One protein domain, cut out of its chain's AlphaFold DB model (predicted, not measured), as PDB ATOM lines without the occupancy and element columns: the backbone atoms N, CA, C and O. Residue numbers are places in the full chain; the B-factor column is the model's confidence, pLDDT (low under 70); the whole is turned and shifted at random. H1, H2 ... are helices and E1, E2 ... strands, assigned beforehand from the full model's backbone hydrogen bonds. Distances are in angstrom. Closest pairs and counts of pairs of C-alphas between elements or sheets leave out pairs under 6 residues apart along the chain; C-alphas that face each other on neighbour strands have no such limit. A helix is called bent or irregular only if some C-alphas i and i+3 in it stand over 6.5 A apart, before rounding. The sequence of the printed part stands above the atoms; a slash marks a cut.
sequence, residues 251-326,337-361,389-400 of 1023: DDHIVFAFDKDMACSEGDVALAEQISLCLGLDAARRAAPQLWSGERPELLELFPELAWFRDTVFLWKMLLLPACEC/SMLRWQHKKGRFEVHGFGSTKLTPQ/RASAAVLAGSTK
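What this domain is: This is residues 251 to 326, 337 to 361 and 389 to 400 of the 1023 residues of the protein "ZFP36 protein" of Symbiodinium sp. KB8 (UniProt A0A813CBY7). A small sheet of E1, E2 and E3 has H3 packed over E1, while the long helix H5 runs past and only grazes it; H2 packs nearly at a right angle on H3. Far off at one end lies H6, with residues 395 to 400 sticking out. The printed part has 113 residues with six named helices and three named strands, H1 H2 H3 H4 H5 E1 E2 E3 H6 along the chain, class mixed; the antiparallel sheet runs E1 E2 E3. It is only just compact, close to loose, with a radius of gyration of the C-alphas of 15.5 A and spans of 52 by 34 by 26 A.

How they stand to each other: Start at H1, residues 258 to 261: it only just touches residues 314 to 317 of H5, residues 304 to 320, with 3 pairs of C-alphas within 8 A, the closest Asp 259 and Lys 317 at 6.6 A. H2, residues 266 to 279, touches H3, residues 284 to 293, about perpendicular at 77 degrees; their closest C-alphas, Glu 273 and Arg 285, are 4.9 A apart. H3 is irregular, C-alphas 286 and 289 being 7.6 A apart. H4, residues 298 to 302, touches H3 only at the corner, closest at C-alphas 291 and 299, 5.8 A. E1, residues 340 to 344, E2, 347 to 352, and E3, 356 to 358, form a meander, each strand the antiparallel neighbour of the one before, in two hairpins; look for N 342 and O 349 at 2.9 A and N 358 and O 350 at 2.8 A, within hydrogen-bond range. H3 is on the sheet over E1 at a height of 9.6 A, along it at 12 degrees on the local plane. Each O i to N i+4 pair is within range in H2 and H5, 4 of 6 in H3 and 0 of 1 in H4, where O i to N i+3 gives 0 of 2; H1 is too short for one.

Where its parts are: Find C-alpha 258 at (-37.256, 41.490, 23.404), where H1 begins. H2 is 19.6 A long, H3 12.8 A, H5 24.6 A, E1 12.9 A and E2 16.5 A. H6, residues 392 to 395, ends at C-alpha 395, (-54.538, 28.647, 32.376), and touches no helix; it too is too short for an O i to N i+4 pair.

The domain as a whole: The C-alphas farthest apart, Gly 280 and Ala 396, are 52.0 A apart. Residues 327 to 336 and 362 to 388 are not printed, with C-alpha gaps of 12.6 A and 12.7 A; the links printed whole are tight. The mean pLDDT of the printed part is 73.3, and 37 residues, among them 389 to 400, are under 70.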
ATOM      1  N   ASP A 251     -28.839  30.587  19.133       61.47
ATOM      2  CA  ASP A 251     -29.403  31.816  19.718       61.47
ATOM      3  C   ASP A 251     -28.997  33.107  18.988       61.47
ATOM      4  O   ASP A 251     -29.709  34.105  19.071       61.47
ATOM      5  N   ASP A 252     -27.890  33.082  18.250       62.84
ATOM      6  CA  ASP A 252     -27.388  34.166  17.399       62.84
ATOM      7  C   ASP A 252     -28.168  34.327  16.081       62.84
ATOM      8  O   ASP A 252     -27.939  35.282  15.347       62.84
ATOM      9  N   HIS A 253     -29.113  33.430  15.787       61.47
ATOM     10  CA  HIS A 253     -30.027  33.525  14.644       61.47
ATOM     11  C   HIS A 253     -31.425  34.022  15.046       61.47
ATOM     12  O   HIS A 253     -32.310  34.157  14.200       61.47
ATOM     13  N   ILE A 254     -31.644  34.281  16.338       66.44
ATOM     14  CA  ILE A 254     -32.913  34.783  16.862       66.44
ATOM     15  C   ILE A 254     -32.858  36.307  16.869       66.44
ATOM     16  O   ILE A 254     -32.089  36.900  17.620       66.44
ATOM     17  N   VAL A 255     -33.702  36.927  16.048       76.12
ATOM     18  CA  VAL A 255     -33.901  38.381  16.009       76.12
ATOM     19  C   VAL A 255     -35.032  38.794  16.946       76.12
ATOM     20  O   VAL A 255     -35.947  38.012  17.219       76.12
ATOM     21  N   PHE A 256     -34.979  40.030  17.433       82.00
ATOM     22  CA  PHE A 256     -36.009  40.665  18.248       82.00
ATOM     23  C   PHE A 256     -36.371  39.865  19.501       82.00
ATOM     24  O   PHE A 256     -37.543  39.715  19.855       82.00
ATOM     25  N   ALA A 257     -35.355  39.362  20.207       76.50
ATOM     26  CA  ALA A 257     -35.487  38.639  21.474       76.50
ATOM     27  C   ALA A 257     -35.845  39.567  22.661       76.50
ATOM     28  O   ALA A 257     -35.241  39.507  23.731       76.50
ATOM     29  N   PHE A 258     -36.827  40.451  22.462       81.06
ATOM     30  CA  PHE A 258     -37.256  41.490  23.404       81.06
ATOM     31  C   PHE A 258     -37.691  40.940  24.767       81.06
ATOM     32  O   PHE A 258     -37.509  41.593  25.792       81.06
ATOM     33  N   ASP A 259     -38.209  39.714  24.773       72.88
ATOM     34  CA  ASP A 259     -38.643  38.959  25.944       72.88
ATOM     35  C   ASP A 259     -37.508  38.518  26.874       72.88
ATOM     36  O   ASP A 259     -37.764  38.202  28.034       72.88
ATOM     37  N   LYS A 260     -36.254  38.514  26.399       75.56
ATOM     38  CA  LYS A 260     -35.090  38.178  27.228       75.56
ATOM     39  C   LYS A 260     -34.678  39.355  28.111       75.56
ATOM     40  O   LYS A 260     -34.756  39.277  29.332       75.56
ATOM     41  N   ASP A 261     -34.215  40.446  27.507       78.75
ATOM     42  CA  ASP A 261     -33.591  41.555  28.243       78.75
ATOM     43  C   ASP A 261     -33.793  42.938  27.595       78.75
ATOM     44  O   ASP A 261     -33.234  43.926  28.081       78.75
ATOM     45  N   MET A 262     -34.616  43.026  26.540       86.38
ATOM     46  CA  MET A 262     -34.776  44.222  25.703       86.38
ATOM     47  C   MET A 262     -33.461  44.729  25.080       86.38
ATOM     48  O   MET A 262     -33.406  45.871  24.627       86.38
ATOM     49  N   ALA A 263     -32.392  43.928  25.041       87.19
ATOM     50  CA  ALA A 263     -31.156  44.290  24.359       87.19
ATOM     51  C   ALA A 263     -31.245  44.021  22.849       87.19
ATOM     52  O   ALA A 263     -32.077  43.249  22.370       87.19
ATOM     53  N   CYS A 264     -30.360  44.667  22.092       87.06
ATOM     54  CA  CYS A 264     -30.116  44.305  20.700       87.06
ATOM     55  C   CYS A 264     -29.367  42.969  20.687       87.06
ATOM     56  O   CYS A 264     -28.224  42.896  21.141       87.06
ATOM     57  N   SER A 265     -30.039  41.909  20.242       83.06
ATOM     58  CA  SER A 265     -29.486  40.554  20.241       83.06
ATOM     59  C   SER A 265     -28.370  40.398  19.203       83.06
ATOM     60  O   SER A 265     -28.283  41.173  18.251       83.06
ATOM     61  N   GLU A 266     -27.529  39.367  19.335       80.75
ATOM     62  CA  GLU A 266     -26.530  39.051  18.299       80.75
ATOM     63  C   GLU A 266     -27.187  38.775  16.935       80.75
ATOM     64  O   GLU A 266     -26.614  39.137  15.911       80.75
ATOM     65  N   GLY A 267     -28.416  38.244  16.912       77.12
ATOM     66  CA  GLY A 267     -29.201  38.104  15.684       77.12
ATOM     67  C   GLY A 267     -29.586  39.450  15.071       77.12
ATOM     68  O   GLY A 267     -29.433  39.644  13.865       77.12
ATOM     69  N   ASP A 268     -30.015  40.415  15.889       82.69
ATOM     70  CA  ASP A 268     -30.323  41.779  15.432       82.69
ATOM     71  C   ASP A 268     -29.079  42.482  14.881       82.69
ATOM     72  O   ASP A 268     -29.137  43.166  13.854       82.69
ATOM     73  N   VAL A 269     -27.941  42.294  15.554       83.50
ATOM     74  CA  VAL A 269     -26.639  42.825  15.148       83.50
ATOM     75  C   VAL A 269     -26.194  42.203  13.826       83.50
ATOM     76  O   VAL A 269     -25.804  42.937  12.918       83.50
ATOM     77  N   ALA A 270     -26.290  40.879  13.690       76.19
ATOM     78  CA  ALA A 270     -25.931  40.161  12.474       76.19
ATOM     79  C   ALA A 270     -26.825  40.559  11.293       76.19
ATOM     80  O   ALA A 270     -26.319  40.787  10.194       76.19
ATOM     81  N   LEU A 271     -28.135  40.713  11.516       78.19
ATOM     82  CA  LEU A 271     -29.075  41.142  10.483       78.19
ATOM     83  C   LEU A 271     -28.800  42.585  10.034       78.19
ATOM     84  O   LEU A 271     -28.691  42.845   8.834       78.19
ATOM     85  N   ALA A 272     -28.624  43.518  10.976       73.81
ATOM     86  CA  ALA A 272     -28.276  44.900  10.651       73.81
ATOM     87  C   ALA A 272     -26.928  44.992   9.931       73.81
ATOM     88  O   ALA A 272     -26.814  45.735   8.959       73.81
ATOM     89  N   GLU A 273     -25.918  44.240  10.373       75.12
ATOM     90  CA  GLU A 273     -24.602  44.188   9.738       75.12
ATOM     91  C   GLU A 273     -24.691  43.638   8.311       75.12
ATOM     92  O   GLU A 273     -24.134  44.243   7.399       75.12
ATOM     93  N   GLN A 274     -25.441  42.560   8.079       67.56
ATOM     94  CA  GLN A 274     -25.624  41.982   6.746       67.56
ATOM     95  C   GLN A 274     -26.334  42.936   5.782       67.56
ATOM     96  O   GLN A 274     -25.867  43.131   4.656       67.56
ATOM     97  N   ILE A 275     -27.431  43.562   6.218       62.25
ATOM     98  CA  ILE A 275     -28.158  44.543   5.400       62.25
ATOM     99  C   ILE A 275     -27.252  45.743   5.113       62.25
ATOM    100  O   ILE A 275     -27.128  46.201   3.980       62.25
ATOM    101  N   SER A 276     -26.528  46.205   6.123       63.38
ATOM    102  CA  SER A 276     -25.634  47.351   6.014       63.38
ATOM    103  C   SER A 276     -24.407  47.108   5.145       63.38
ATOM    104  O   SER A 276     -23.987  48.017   4.435       63.38
ATOM    105  N   LEU A 277     -23.853  45.892   5.138       61.00
ATOM    106  CA  LEU A 277     -22.784  45.492   4.219       61.00
ATOM    107  C   LEU A 277     -23.251  45.536   2.759       61.00
ATOM    108  O   LEU A 277     -22.452  45.844   1.876       61.00
ATOM    109  N   CYS A 278     -24.536  45.271   2.503       51.31
ATOM    110  CA  CYS A 278     -25.129  45.404   1.172       51.31
ATOM    111  C   CYS A 278     -25.331  46.872   0.760       51.31
ATOM    112  O   CYS A 278     -25.204  47.194  -0.419       51.31
ATOM    113  N   LEU A 279     -25.635  47.748   1.722       56.31
ATOM    114  CA  LEU A 279     -25.950  49.165   1.493       56.31
ATOM    115  C   LEU A 279     -24.737  50.099   1.613       56.31
ATOM    116  O   LEU A 279     -24.828  51.272   1.268       56.31
ATOM    117  N   GLY A 280     -23.604  49.595   2.110       64.19
ATOM    118  CA  GLY A 280     -22.424  50.406   2.401       64.19
ATOM    119  C   GLY A 280     -22.575  51.291   3.642       64.19
ATOM    120  O   GLY A 280     -21.974  52.360   3.698       64.19
ATOM    121  N   LEU A 281     -23.377  50.877   4.631       62.00
ATOM    122  CA  LEU A 281     -23.526  51.615   5.889       62.00
ATOM    123  C   LEU A 281     -22.355  51.305   6.834       62.00
ATOM    124  O   LEU A 281     -22.189  50.182   7.319       62.00
ATOM    125  N   ASP A 282     -21.552  52.326   7.126       61.62
ATOM    126  CA  ASP A 282     -20.380  52.197   7.988       61.62
ATOM    127  C   ASP A 282     -20.745  51.895   9.451       61.62
ATOM    128  O   ASP A 282     -21.695  52.436  10.033       61.62
ATOM    129  N   ALA A 283     -19.920  51.046  10.073       67.69
ATOM    130  CA  ALA A 283     -19.990  50.671  11.486       67.69
ATOM    131  C   ALA A 283     -21.338  50.076  11.943       67.69
ATOM    132  O   ALA A 283     -21.642  50.094  13.137       67.69
ATOM    133  N   ALA A 284     -22.117  49.499  11.027       73.88
ATOM    134  CA  ALA A 284     -23.449  48.972  11.301       73.88
ATOM    135  C   ALA A 284     -23.524  47.940  12.422       73.88
ATOM    136  O   ALA A 284     -24.451  47.987  13.214       73.88
ATOM    137  N   ARG A 285     -22.512  47.082  12.572       77.50
ATOM    138  CA  ARG A 285     -22.443  46.151  13.706       77.50
ATOM    139  C   ARG A 285     -22.477  46.871  15.059       77.50
ATOM    140  O   ARG A 285     -23.151  46.443  15.985       77.50
ATOM    141  N   ARG A 286     -21.752  47.990  15.173       83.00
ATOM    142  CA  ARG A 286     -21.708  48.814  16.398       83.00
ATOM    143  C   ARG A 286     -22.933  49.712  16.532       83.00
ATOM    144  O   ARG A 286     -23.281  50.088  17.645       83.00
ATOM    145  N   ALA A 287     -23.532  50.079  15.403       85.75
ATOM    146  CA  ALA A 287     -24.669  50.982  15.325       85.75
ATOM    147  C   ALA A 287     -26.024  50.265  15.218       85.75
ATOM    148  O   ALA A 287     -27.048  50.933  15.100       85.75
ATOM    149  N   ALA A 288     -26.044  48.930  15.249       88.00
ATOM    150  CA  ALA A 288     -27.249  48.121  15.120       88.00
ATOM    151  C   ALA A 288     -28.347  48.533  16.115       88.00
ATOM    152  O   ALA A 288     -29.486  48.684  15.675       88.00
ATOM    153  N   PRO A 289     -28.048  48.837  17.396       91.62
ATOM    154  CA  PRO A 289     -29.075  49.322  18.314       91.62
ATOM    155  C   PRO A 289     -29.698  50.653  17.872       91.62
ATOM    156  O   PRO A 289     -30.900  50.840  18.010       91.62
ATOM    157  N   GLN A 290     -28.913  51.576  17.311       91.56
ATOM    158  CA  GLN A 290     -29.412  52.871  16.834       91.56
ATOM    159  C   GLN A 290     -30.166  52.754  15.502       91.56
ATOM    160  O   GLN A 290     -31.120  53.491  15.270       91.56
ATOM    161  N   LEU A 291     -29.754  51.827  14.631       88.56
ATOM    162  CA  LEU A 291     -30.442  51.536  13.370       88.56
ATOM    163  C   LEU A 291     -31.809  50.897  13.641       88.56
ATOM    164  O   LEU A 291     -32.814  51.313  13.072       88.56
ATOM    165  N   TRP A 292     -31.866  49.935  14.566       89.94
ATOM    166  CA  TRP A 292     -33.111  49.275  14.952       89.94
ATOM    167  C   TRP A 292     -34.017  50.127  15.832       89.94
ATOM    168  O   TRP A 292     -35.218  49.888  15.823       89.94
ATOM    169  N   SER A 293     -33.507  51.115  16.576       91.38
ATOM    170  CA  SER A 293     -34.356  52.082  17.289       91.38
ATOM    171  C   SER A 293     -34.893  53.187  16.372       91.38
ATOM    172  O   SER A 293     -35.889  53.824  16.707       91.38
ATOM    173  N   GLY A 294     -34.274  53.403  15.208       86.75
ATOM    174  CA  GLY A 294     -34.571  54.531  14.324       86.75
ATOM    175  C   GLY A 294     -33.903  55.845  14.743       86.75
ATOM    176  O   GLY A 294     -34.142  56.868  14.110       86.75
ATOM    177  N   GLU A 295     -33.039  55.839  15.768       90.06
ATOM    178  CA  GLU A 295     -32.154  56.976  16.086       90.06
ATOM    179  C   GLU A 295     -31.148  57.243  14.955       90.06
ATOM    180  O   GLU A 295     -30.706  58.374  14.754       90.06
ATOM    181  N   ARG A 296     -30.814  56.188  14.207       86.19
ATOM    182  CA  ARG A 296     -30.163  56.235  12.903       86.19
ATOM    183  C   ARG A 296     -31.185  55.825  11.836       86.19
ATOM    184  O   ARG A 296     -31.505  54.636  11.741       86.19
ATOM    185  N   PRO A 297     -31.757  56.785  11.087       82.19
ATOM    186  CA  PRO A 297     -32.902  56.523  10.225       82.19
ATOM    187  C   PRO A 297     -32.547  55.725   8.965       82.19
ATOM    188  O   PRO A 297     -33.442  55.180   8.333       82.19
ATOM    189  N   GLU A 298     -31.265  55.596   8.611       77.75
ATOM    190  CA  GLU A 298     -30.805  55.069   7.322       77.75
ATOM    191  C   GLU A 298     -31.372  53.680   6.997       77.75
ATOM    192  O   GLU A 298     -31.704  53.404   5.849       77.75
ATOM    193  N   LEU A 299     -31.511  52.802   7.997       76.56
ATOM    194  CA  LEU A 299     -32.067  51.461   7.792       76.56
ATOM    195  C   LEU A 299     -33.595  51.483   7.641       76.56
ATOM    196  O   LEU A 299     -34.128  50.840   6.740       76.56
ATOM    197  N   LEU A 300     -34.298  52.213   8.511       81.12
ATOM    198  CA  LEU A 300     -35.765  52.195   8.576       81.12
ATOM    199  C   LEU A 300     -36.429  53.159   7.577       81.12
ATOM    200  O   LEU A 300     -37.596  52.970   7.252       81.12
ATOM    201  N   GLU A 301     -35.708  54.156   7.056       77.19
ATOM    202  CA  GLU A 301     -36.157  54.979   5.923       77.19
ATOM    203  C   GLU A 301     -36.051  54.224   4.596       77.19
ATOM    204  O   GLU A 301     -36.930  54.355   3.746       77.19
ATOM    205  N   LEU A 302     -34.989  53.429   4.418       68.00
ATOM    206  CA  LEU A 302     -34.815  52.602   3.222       68.00
ATOM    207  C   LEU A 302     -35.748  51.383   3.225       68.00
ATOM    208  O   LEU A 302     -36.183  50.960   2.156       68.00
ATOM    209  N   PHE A 303     -36.054  50.839   4.409       71.62
ATOM    210  CA  PHE A 303     -36.890  49.648   4.594       71.62
ATOM    211  C   PHE A 303     -37.916  49.856   5.722       71.62
ATOM    212  O   PHE A 303     -37.754  49.309   6.823       71.62
ATOM    213  N   PRO A 304     -38.984  50.638   5.488       72.12
ATOM    214  CA  PRO A 304     -40.029  50.874   6.488       72.12
ATOM    215  C   PRO A 304     -40.739  49.585   6.934       72.12
ATOM    216  O   PRO A 304     -41.227  49.504   8.062       72.12
ATOM    217  N   GLU A 305     -40.737  48.539   6.104       74.69
ATOM    218  CA  GLU A 305     -41.309  47.227   6.417       74.69
ATOM    219  C   GLU A 305     -40.607  46.553   7.602       74.69
ATOM    220  O   GLU A 305     -41.244  45.848   8.387       74.69
ATOM    221  N   LEU A 306     -39.305  46.803   7.775       75.12
ATOM    222  CA  LEU A 306     -38.539  46.284   8.906       75.12
ATOM    223  C   LEU A 306     -38.968  46.929  10.228       75.12
ATOM    224  O   LEU A 306     -38.963  46.259  11.263       75.12
ATOM    225  N   ALA A 307     -39.387  48.199  10.199       77.88
ATOM    226  CA  ALA A 307     -39.944  48.870  11.370       77.88
ATOM    227  C   ALA A 307     -41.294  48.255  11.764       77.88
ATOM    228  O   ALA A 307     -41.518  47.979  12.942       77.88
ATOM    229  N   TRP A 308     -42.164  47.972  10.787       78.38
ATOM    230  CA  TRP A 308     -43.442  47.303  11.045       78.38
ATOM    231  C   TRP A 308     -43.242  45.895  11.595       78.38
ATOM    232  O   TRP A 308     -43.866  45.538  12.588       78.38
ATOM    233  N   PHE A 309     -42.329  45.120  11.007       77.00
ATOM    234  CA  PHE A 309     -42.032  43.769  11.471       77.00
ATOM    235  C   PHE A 309     -41.493  43.758  12.912       77.00
ATOM    236  O   PHE A 309     -41.999  43.007  13.748       77.00
ATOM    237  N   ARG A 310     -40.540  44.646  13.237       88.69
ATOM    238  CA  ARG A 310     -40.042  44.866  14.607       88.69
ATOM    239  C   ARG A 310     -41.191  45.159  15.579       88.69
ATOM    240  O   ARG A 310     -41.287  44.529  16.633       88.69
ATOM    241  N   ASP A 311     -42.066  46.093  15.216       85.94
ATOM    242  CA  ASP A 311     -43.181  46.541  16.056       85.94
ATOM    243  C   ASP A 311     -44.230  45.437  16.257       85.94
ATOM    244  O   ASP A 311     -44.711  45.238  17.373       85.94
ATOM    245  N   THR A 312     -44.539  44.660  15.215       79.94
ATOM    246  CA  THR A 312     -45.432  43.498  15.309       79.94
ATOM    247  C   THR A 312     -44.873  42.441  16.257       79.94
ATOM    248  O   THR A 312     -45.595  41.979  17.140       79.94
ATOM    249  N   VAL A 313     -43.587  42.092  16.131       76.62
ATOM    250  CA  VAL A 313     -42.943  41.103  17.014       76.62
ATOM    251  C   VAL A 313     -42.945  41.583  18.468       76.62
ATOM    252  O   VAL A 313     -43.231  40.800  19.376       76.62
ATOM    253  N   PHE A 314     -42.683  42.871  18.698       82.50
ATOM    254  CA  PHE A 314     -42.754  43.478  20.026       82.50
ATOM    255  C   PHE A 314     -44.157  43.385  20.640       82.50
ATOM    256  O   PHE A 314     -44.306  42.915  21.770       82.50
ATOM    257  N   LEU A 315     -45.192  43.779  19.891       78.81
ATOM    258  CA  LEU A 315     -46.581  43.726  20.351       78.81
ATOM    259  C   LEU A 315     -47.047  42.289  20.602       78.81
ATOM    260  O   LEU A 315     -47.710  42.028  21.600       78.81
ATOM    261  N   TRP A 316     -46.665  41.337  19.750       72.12
ATOM    262  CA  TRP A 316     -46.976  39.925  19.972       72.12
ATOM    263  C   TRP A 316     -46.320  39.387  21.240       72.12
ATOM    264  O   TRP A 316     -46.987  38.730  22.036       72.12
ATOM    265  N   LYS A 317     -45.046  39.705  21.492       74.12
ATOM    266  CA  LYS A 317     -44.374  39.307  22.738       74.12
ATOM    267  C   LYS A 317     -45.030  39.935  23.971       74.12
ATOM    268  O   LYS A 317     -45.191  39.247  24.972       74.12
ATOM    269  N   MET A 318     -45.469  41.192  23.882       73.31
ATOM    270  CA  MET A 318     -46.244  41.861  24.938       73.31
ATOM    271  C   MET A 318     -47.576  41.153  25.221       73.31
ATOM    272  O   MET A 318     -47.911  40.932  26.380       73.31
ATOM    273  N   LEU A 319     -48.325  40.780  24.179       66.12
ATOM    274  CA  LEU A 319     -49.638  40.135  24.312       66.12
ATOM    275  C   LEU A 319     -49.543  38.688  24.805       66.12
ATOM    276  O   LEU A 319     -50.440  38.202  25.493       66.12
ATOM    277  N   LEU A 320     -48.467  37.988  24.446       60.25
ATOM    278  CA  LEU A 320     -48.303  36.577  24.765       60.25
ATOM    279  C   LEU A 320     -47.757  36.341  26.178       60.25
ATOM    280  O   LEU A 320     -47.924  35.229  26.670       60.25
ATOM    281  N   LEU A 321     -47.149  37.321  26.853       56.59
ATOM    282  CA  LEU A 321     -46.532  37.141  28.175       56.59
ATOM    283  C   LEU A 321     -47.486  37.495  29.345       56.59
ATOM    284  O   LEU A 321     -48.116  38.551  29.338       56.59
ATOM    285  N   PRO A 322     -47.595  36.645  30.387       44.94
ATOM    286  CA  PRO A 322     -48.578  36.776  31.472       44.94
ATOM    287  C   PRO A 322     -48.323  37.879  32.479       44.94
ATOM    288  O   PRO A 322     -49.271  38.331  33.111       44.94
ATOM    289  N   ALA A 323     -47.082  38.327  32.610       48.28
ATOM    290  CA  ALA A 323     -46.675  39.281  33.634       48.28
ATOM    291  C   ALA A 323     -46.360  40.673  33.060       48.28
ATOM    292  O   ALA A 323     -45.654  41.461  33.682       48.28
ATOM    293  N   CYS A 324     -46.877  40.962  31.865       53.03
ATOM    294  CA  CYS A 324     -46.769  42.264  31.234       53.03
ATOM    295  C   CYS A 324     -47.948  43.159  31.628       53.03
ATOM    296  O   CYS A 324     -49.106  42.790  31.430       53.03
ATOM    297  N   GLU A 325     -47.657  44.348  32.156       55.78
ATOM    298  CA  GLU A 325     -48.669  45.376  32.400       55.78
ATOM    299  C   GLU A 325     -49.265  45.826  31.058       55.78
ATOM    300  O   GLU A 325     -48.590  46.436  30.224       55.78
ATOM    301  N   CYS A 326     -50.532  45.485  30.816       57.66
ATOM    302  CA  CYS A 326     -51.258  45.990  29.658       57.66
ATOM    303  C   CYS A 326     -51.474  47.508  29.797       57.66
ATOM    304  O   CYS A 326     -51.690  47.992  30.911       57.66
ATOM    305  N   SER A 337     -51.196  55.271  20.004       73.06
ATOM    306  CA  SER A 337     -50.781  53.868  19.848       73.06
ATOM    307  C   SER A 337     -49.458  53.678  19.095       73.06
ATOM    308  O   SER A 337     -48.949  52.560  19.037       73.06
ATOM    309  N   MET A 338     -48.879  54.742  18.529       80.50
ATOM    310  CA  MET A 338     -47.614  54.658  17.797       80.50
ATOM    311  C   MET A 338     -46.447  54.347  18.741       80.50
ATOM    312  O   MET A 338     -46.198  55.088  19.697       80.50
ATOM    313  N   LEU A 339     -45.703  53.281  18.443       87.69
ATOM    314  CA  LEU A 339     -44.528  52.892  19.216       87.69
ATOM    315  C   LEU A 339     -43.356  53.835  18.938       87.69
ATOM    316  O   LEU A 339     -43.006  54.120  17.793       87.69
ATOM    317  N   ARG A 340     -42.725  54.312  20.006       89.00
ATOM    318  CA  ARG A 340     -41.514  55.135  19.965       89.00
ATOM    319  C   ARG A 340     -40.377  54.370  20.606       89.00
ATOM    320  O   ARG A 340     -40.463  54.018  21.780       89.00
ATOM    321  N   TRP A 341     -39.318  54.164  19.840       93.62
ATOM    322  CA  TRP A 341     -38.150  53.398  20.247       93.62
ATOM    323  C   TRP A 341     -36.995  54.336  20.587       93.62
ATOM    324  O   TRP A 341     -36.765  55.330  19.904       93.62
ATOM    325  N   GLN A 342     -36.277  54.018  21.656       91.06
ATOM    326  CA  GLN A 342     -35.041  54.684  22.058       91.06
ATOM    327  C   GLN A 342     -34.040  53.628  22.502       91.06
ATOM    328  O   GLN A 342     -34.430  52.602  23.055       91.06
ATOM    329  N   HIS A 343     -32.753  53.870  22.298       91.38
ATOM    330  CA  HIS A 343     -31.706  52.989  22.794       91.38
ATOM    331  C   HIS A 343     -30.955  53.667  23.946       91.38
ATOM    332  O   HIS A 343     -30.227  54.643  23.763       91.38
ATOM    333  N   LYS A 344     -31.104  53.136  25.166       87.44
ATOM    334  CA  LYS A 344     -30.419  53.640  26.366       87.44
ATOM    335  C   LYS A 344     -29.728  52.510  27.116       87.44
ATOM    336  O   LYS A 344     -30.321  51.476  27.395       87.44
ATOM    337  N   LYS A 345     -28.467  52.739  27.505       84.12
ATOM    338  CA  LYS A 345     -27.668  51.814  28.337       84.12
ATOM    339  C   LYS A 345     -27.617  50.368  27.797       84.12
ATOM    340  O   LYS A 345     -27.626  49.426  28.582       84.12
ATOM    341  N   GLY A 346     -27.564  50.190  26.474       81.88
ATOM    342  CA  GLY A 346     -27.490  48.864  25.846       81.88
ATOM    343  C   GLY A 346     -28.839  48.160  25.661       81.88
ATOM    344  O   GLY A 346     -28.852  46.981  25.322       81.88
ATOM    345  N   ARG A 347     -29.966  48.844  25.911       90.00
ATOM    346  CA  ARG A 347     -31.321  48.284  25.810       90.00
ATOM    347  C   ARG A 347     -32.270  49.219  25.071       90.00
ATOM    348  O   ARG A 347     -32.095  50.438  25.087       90.00
ATOM    349  N   PHE A 348     -33.284  48.636  24.452       92.31
ATOM    350  CA  PHE A 348     -34.403  49.349  23.864       92.31
ATOM    351  C   PHE A 348     -35.388  49.788  24.952       92.31
ATOM    352  O   PHE A 348     -35.807  49.004  25.803       92.31
ATOM    353  N   GLU A 349     -35.776  51.056  24.913       91.62
ATOM    354  CA  GLU A 349     -36.925  51.595  25.626       91.62
ATOM    355  C   GLU A 349     -38.022  51.890  24.610       91.62
ATOM    356  O   GLU A 349     -37.808  52.645  23.660       91.62
ATOM    357  N   VAL A 350     -39.190  51.283  24.813       90.69
ATOM    358  CA  VAL A 350     -40.343  51.444  23.928       90.69
ATOM    359  C   VAL A 350     -41.438  52.171  24.682       90.69
ATOM    360  O   VAL A 350     -41.779  51.807  25.806       90.69
ATOM    361  N   HIS A 351     -41.983  53.208  24.061       88.88
ATOM    362  CA  HIS A 351     -43.095  53.975  24.595       88.88
ATOM    363  C   HIS A 351     -44.267  53.943  23.625       88.88
ATOM    364  O   HIS A 351     -44.089  54.130  22.426       88.88
ATOM    365  N   GLY A 352     -45.469  53.764  24.149       84.25
ATOM    366  CA  GLY A 352     -46.717  53.826  23.395       84.25
ATOM    367  C   GLY A 352     -47.857  54.147  24.348       84.25
ATOM    368  O   GLY A 352     -47.648  54.234  25.553       84.25
ATOM    369  N   PHE A 353     -49.053  54.370  23.825       83.19
ATOM    370  CA  PHE A 353     -50.249  54.670  24.610       83.19
ATOM    371  C   PHE A 353     -50.014  55.844  25.578       83.19
ATOM    372  O   PHE A 353     -49.971  55.687  26.798       83.19
ATOM    373  N   GLY A 354     -49.778  57.041  25.029       74.06
ATOM    374  CA  GLY A 354     -49.586  58.253  25.839       74.06
ATOM    375  C   GLY A 354     -48.228  58.343  26.550       74.06
ATOM    376  O   GLY A 354     -48.126  58.967  27.600       74.06
ATOM    377  N   SER A 355     -47.169  57.779  25.957       74.19
ATOM    378  CA  SER A 355     -45.798  57.702  26.513       74.19
ATOM    379  C   SER A 355     -45.602  56.685  27.644       74.19
ATOM    380  O   SER A 355     -44.550  56.684  28.290       74.19
ATOM    381  N   THR A 356     -46.565  55.786  27.844       80.75
ATOM    382  CA  THR A 356     -46.428  54.638  28.746       80.75
ATOM    383  C   THR A 356     -45.251  53.779  28.293       80.75
ATOM    384  O   THR A 356     -45.120  53.478  27.106       80.75
ATOM    385  N   LYS A 357     -44.352  53.428  29.220       84.94
ATOM    386  CA  LYS A 357     -43.230  52.532  28.926       84.94
ATOM    387  C   LYS A 357     -43.770  51.112  28.782       84.94
ATOM    388  O   LYS A 357     -44.456  50.628  29.672       84.94
ATOM    389  N   LEU A 358     -43.455  50.467  27.667       83.12
ATOM    390  CA  LEU A 358     -43.916  49.127  27.327       83.12
ATOM    391  C   LEU A 358     -42.739  48.154  27.417       83.12
ATOM    392  O   LEU A 358     -41.665  48.429  26.871       83.12
ATOM    393  N   THR A 359     -42.926  47.021  28.094       77.75
ATOM    394  CA  THR A 359     -41.888  45.991  28.236       77.75
ATOM    395  C   THR A 359     -42.477  44.576  28.194       77.75
ATOM    396  O   THR A 359     -43.253  44.231  29.085       77.75
ATOM    397  N   PRO A 360     -42.067  43.721  27.238       68.44
ATOM    398  CA  PRO A 360     -42.410  42.303  27.177       68.44
ATOM    399  C   PRO A 360     -41.571  41.491  28.176       68.44
ATOM    400  O   PRO A 360     -40.902  40.540  27.799       68.44
ATOM    401  N   GLN A 361     -41.527  41.882  29.448       63.44
ATOM    402  CA  GLN A 361     -40.825  41.139  30.497       63.44
ATOM    403  C   GLN A 361     -41.800  40.787  31.609       63.44
ATOM    404  O   GLN A 361     -42.736  41.537  31.878       63.44
ATOM    405  N   ARG A 389     -49.506  33.548  28.461       39.69
ATOM    406  CA  ARG A 389     -50.917  33.531  28.957       39.69
ATOM    407  C   ARG A 389     -51.779  32.495  28.248       39.69
ATOM    408  O   ARG A 389     -52.751  32.025  28.818       39.69
ATOM    409  N   ALA A 390     -51.427  32.166  27.010       36.97
ATOM    410  CA  ALA A 390     -52.112  31.162  26.209       36.97
ATOM    411  C   ALA A 390     -51.574  29.738  26.448       36.97
ATOM    412  O   ALA A 390     -51.973  28.812  25.744       36.97
ATOM    413  N   SER A 391     -50.632  29.553  27.383       42.78
ATOM    414  CA  SER A 391     -50.160  28.227  27.775       42.78
ATOM    415  C   SER A 391     -51.222  27.541  28.627       42.78
ATOM    416  O   SER A 391     -51.633  28.079  29.655       42.78
ATOM    417  N   ALA A 392     -51.609  26.329  28.230       46.16
ATOM    418  CA  ALA A 392     -52.547  25.499  28.981       46.16
ATOM    419  C   ALA A 392     -52.099  25.282  30.442       46.16
ATOM    420  O   ALA A 392     -52.939  25.263  31.331       46.16
ATOM    421  N   ALA A 393     -50.786  25.251  30.717       48.16
ATOM    422  CA  ALA A 393     -50.237  25.125  32.071       48.16
ATOM    423  C   ALA A 393     -50.556  26.346  32.951       48.16
ATOM    424  O   ALA A 393     -50.879  26.203  34.126       48.16
ATOM    425  N   VAL A 394     -50.481  27.551  32.371       49.81
ATOM    426  CA  VAL A 394     -50.760  28.824  33.057       49.81
ATOM    427  C   VAL A 394     -52.262  29.006  33.264       49.81
ATOM    428  O   VAL A 394     -52.672  29.465  34.325       49.81
ATOM    429  N   LEU A 395     -53.076  28.615  32.278       45.22
ATOM    430  CA  LEU A 395     -54.538  28.647  32.376       45.22
ATOM    431  C   LEU A 395     -55.052  27.650  33.424       45.22
ATOM    432  O   LEU A 395     -55.895  28.009  34.234       45.22
ATOM    433  N   ALA A 396     -54.487  26.445  33.479       49.50
ATOM    434  CA  ALA A 396     -54.844  25.410  34.451       49.50
ATOM    435  C   ALA A 396     -54.249  25.617  35.860       49.50
ATOM    436  O   ALA A 396     -54.381  24.754  36.722       49.50
ATOM    437  N   GLY A 397     -53.533  26.723  36.107       48.62
ATOM    438  CA  GLY A 397     -52.881  26.980  37.398       48.62
ATOM    439  C   GLY A 397     -51.792  25.964  37.776       48.62
ATOM    440  O   GLY A 397     -51.386  25.894  38.937       48.62
ATOM    441  N   SER A 398     -51.301  25.178  36.813       47.91
ATOM    442  CA  SER A 398     -50.321  24.120  37.049       47.91
ATOM    443  C   SER A 398     -48.916  24.694  37.220       47.91
ATOM    444  O   SER A 398     -48.432  25.506  36.430       47.91
ATOM    445  N   THR A 399     -48.219  24.238  38.263       45.00
ATOM    446  CA  THR A 399     -46.816  24.601  38.527       45.00
ATOM    447  C   THR A 399     -45.819  23.770  37.711       45.00
ATOM    448  O   THR A 399     -44.625  24.083  37.707       45.00
ATOM    449  N   LYS A 400     -46.292  22.733  37.001       45.81
ATOM    450  CA  LYS A 400     -45.473  21.850  36.160       45.81
ATOM    451  C   LYS A 400     -45.570  22.264  34.680       45.81
ATOM    452  O   LYS A 400     -46.666  22.533  34.195       45.81
TER     453      LYS A 400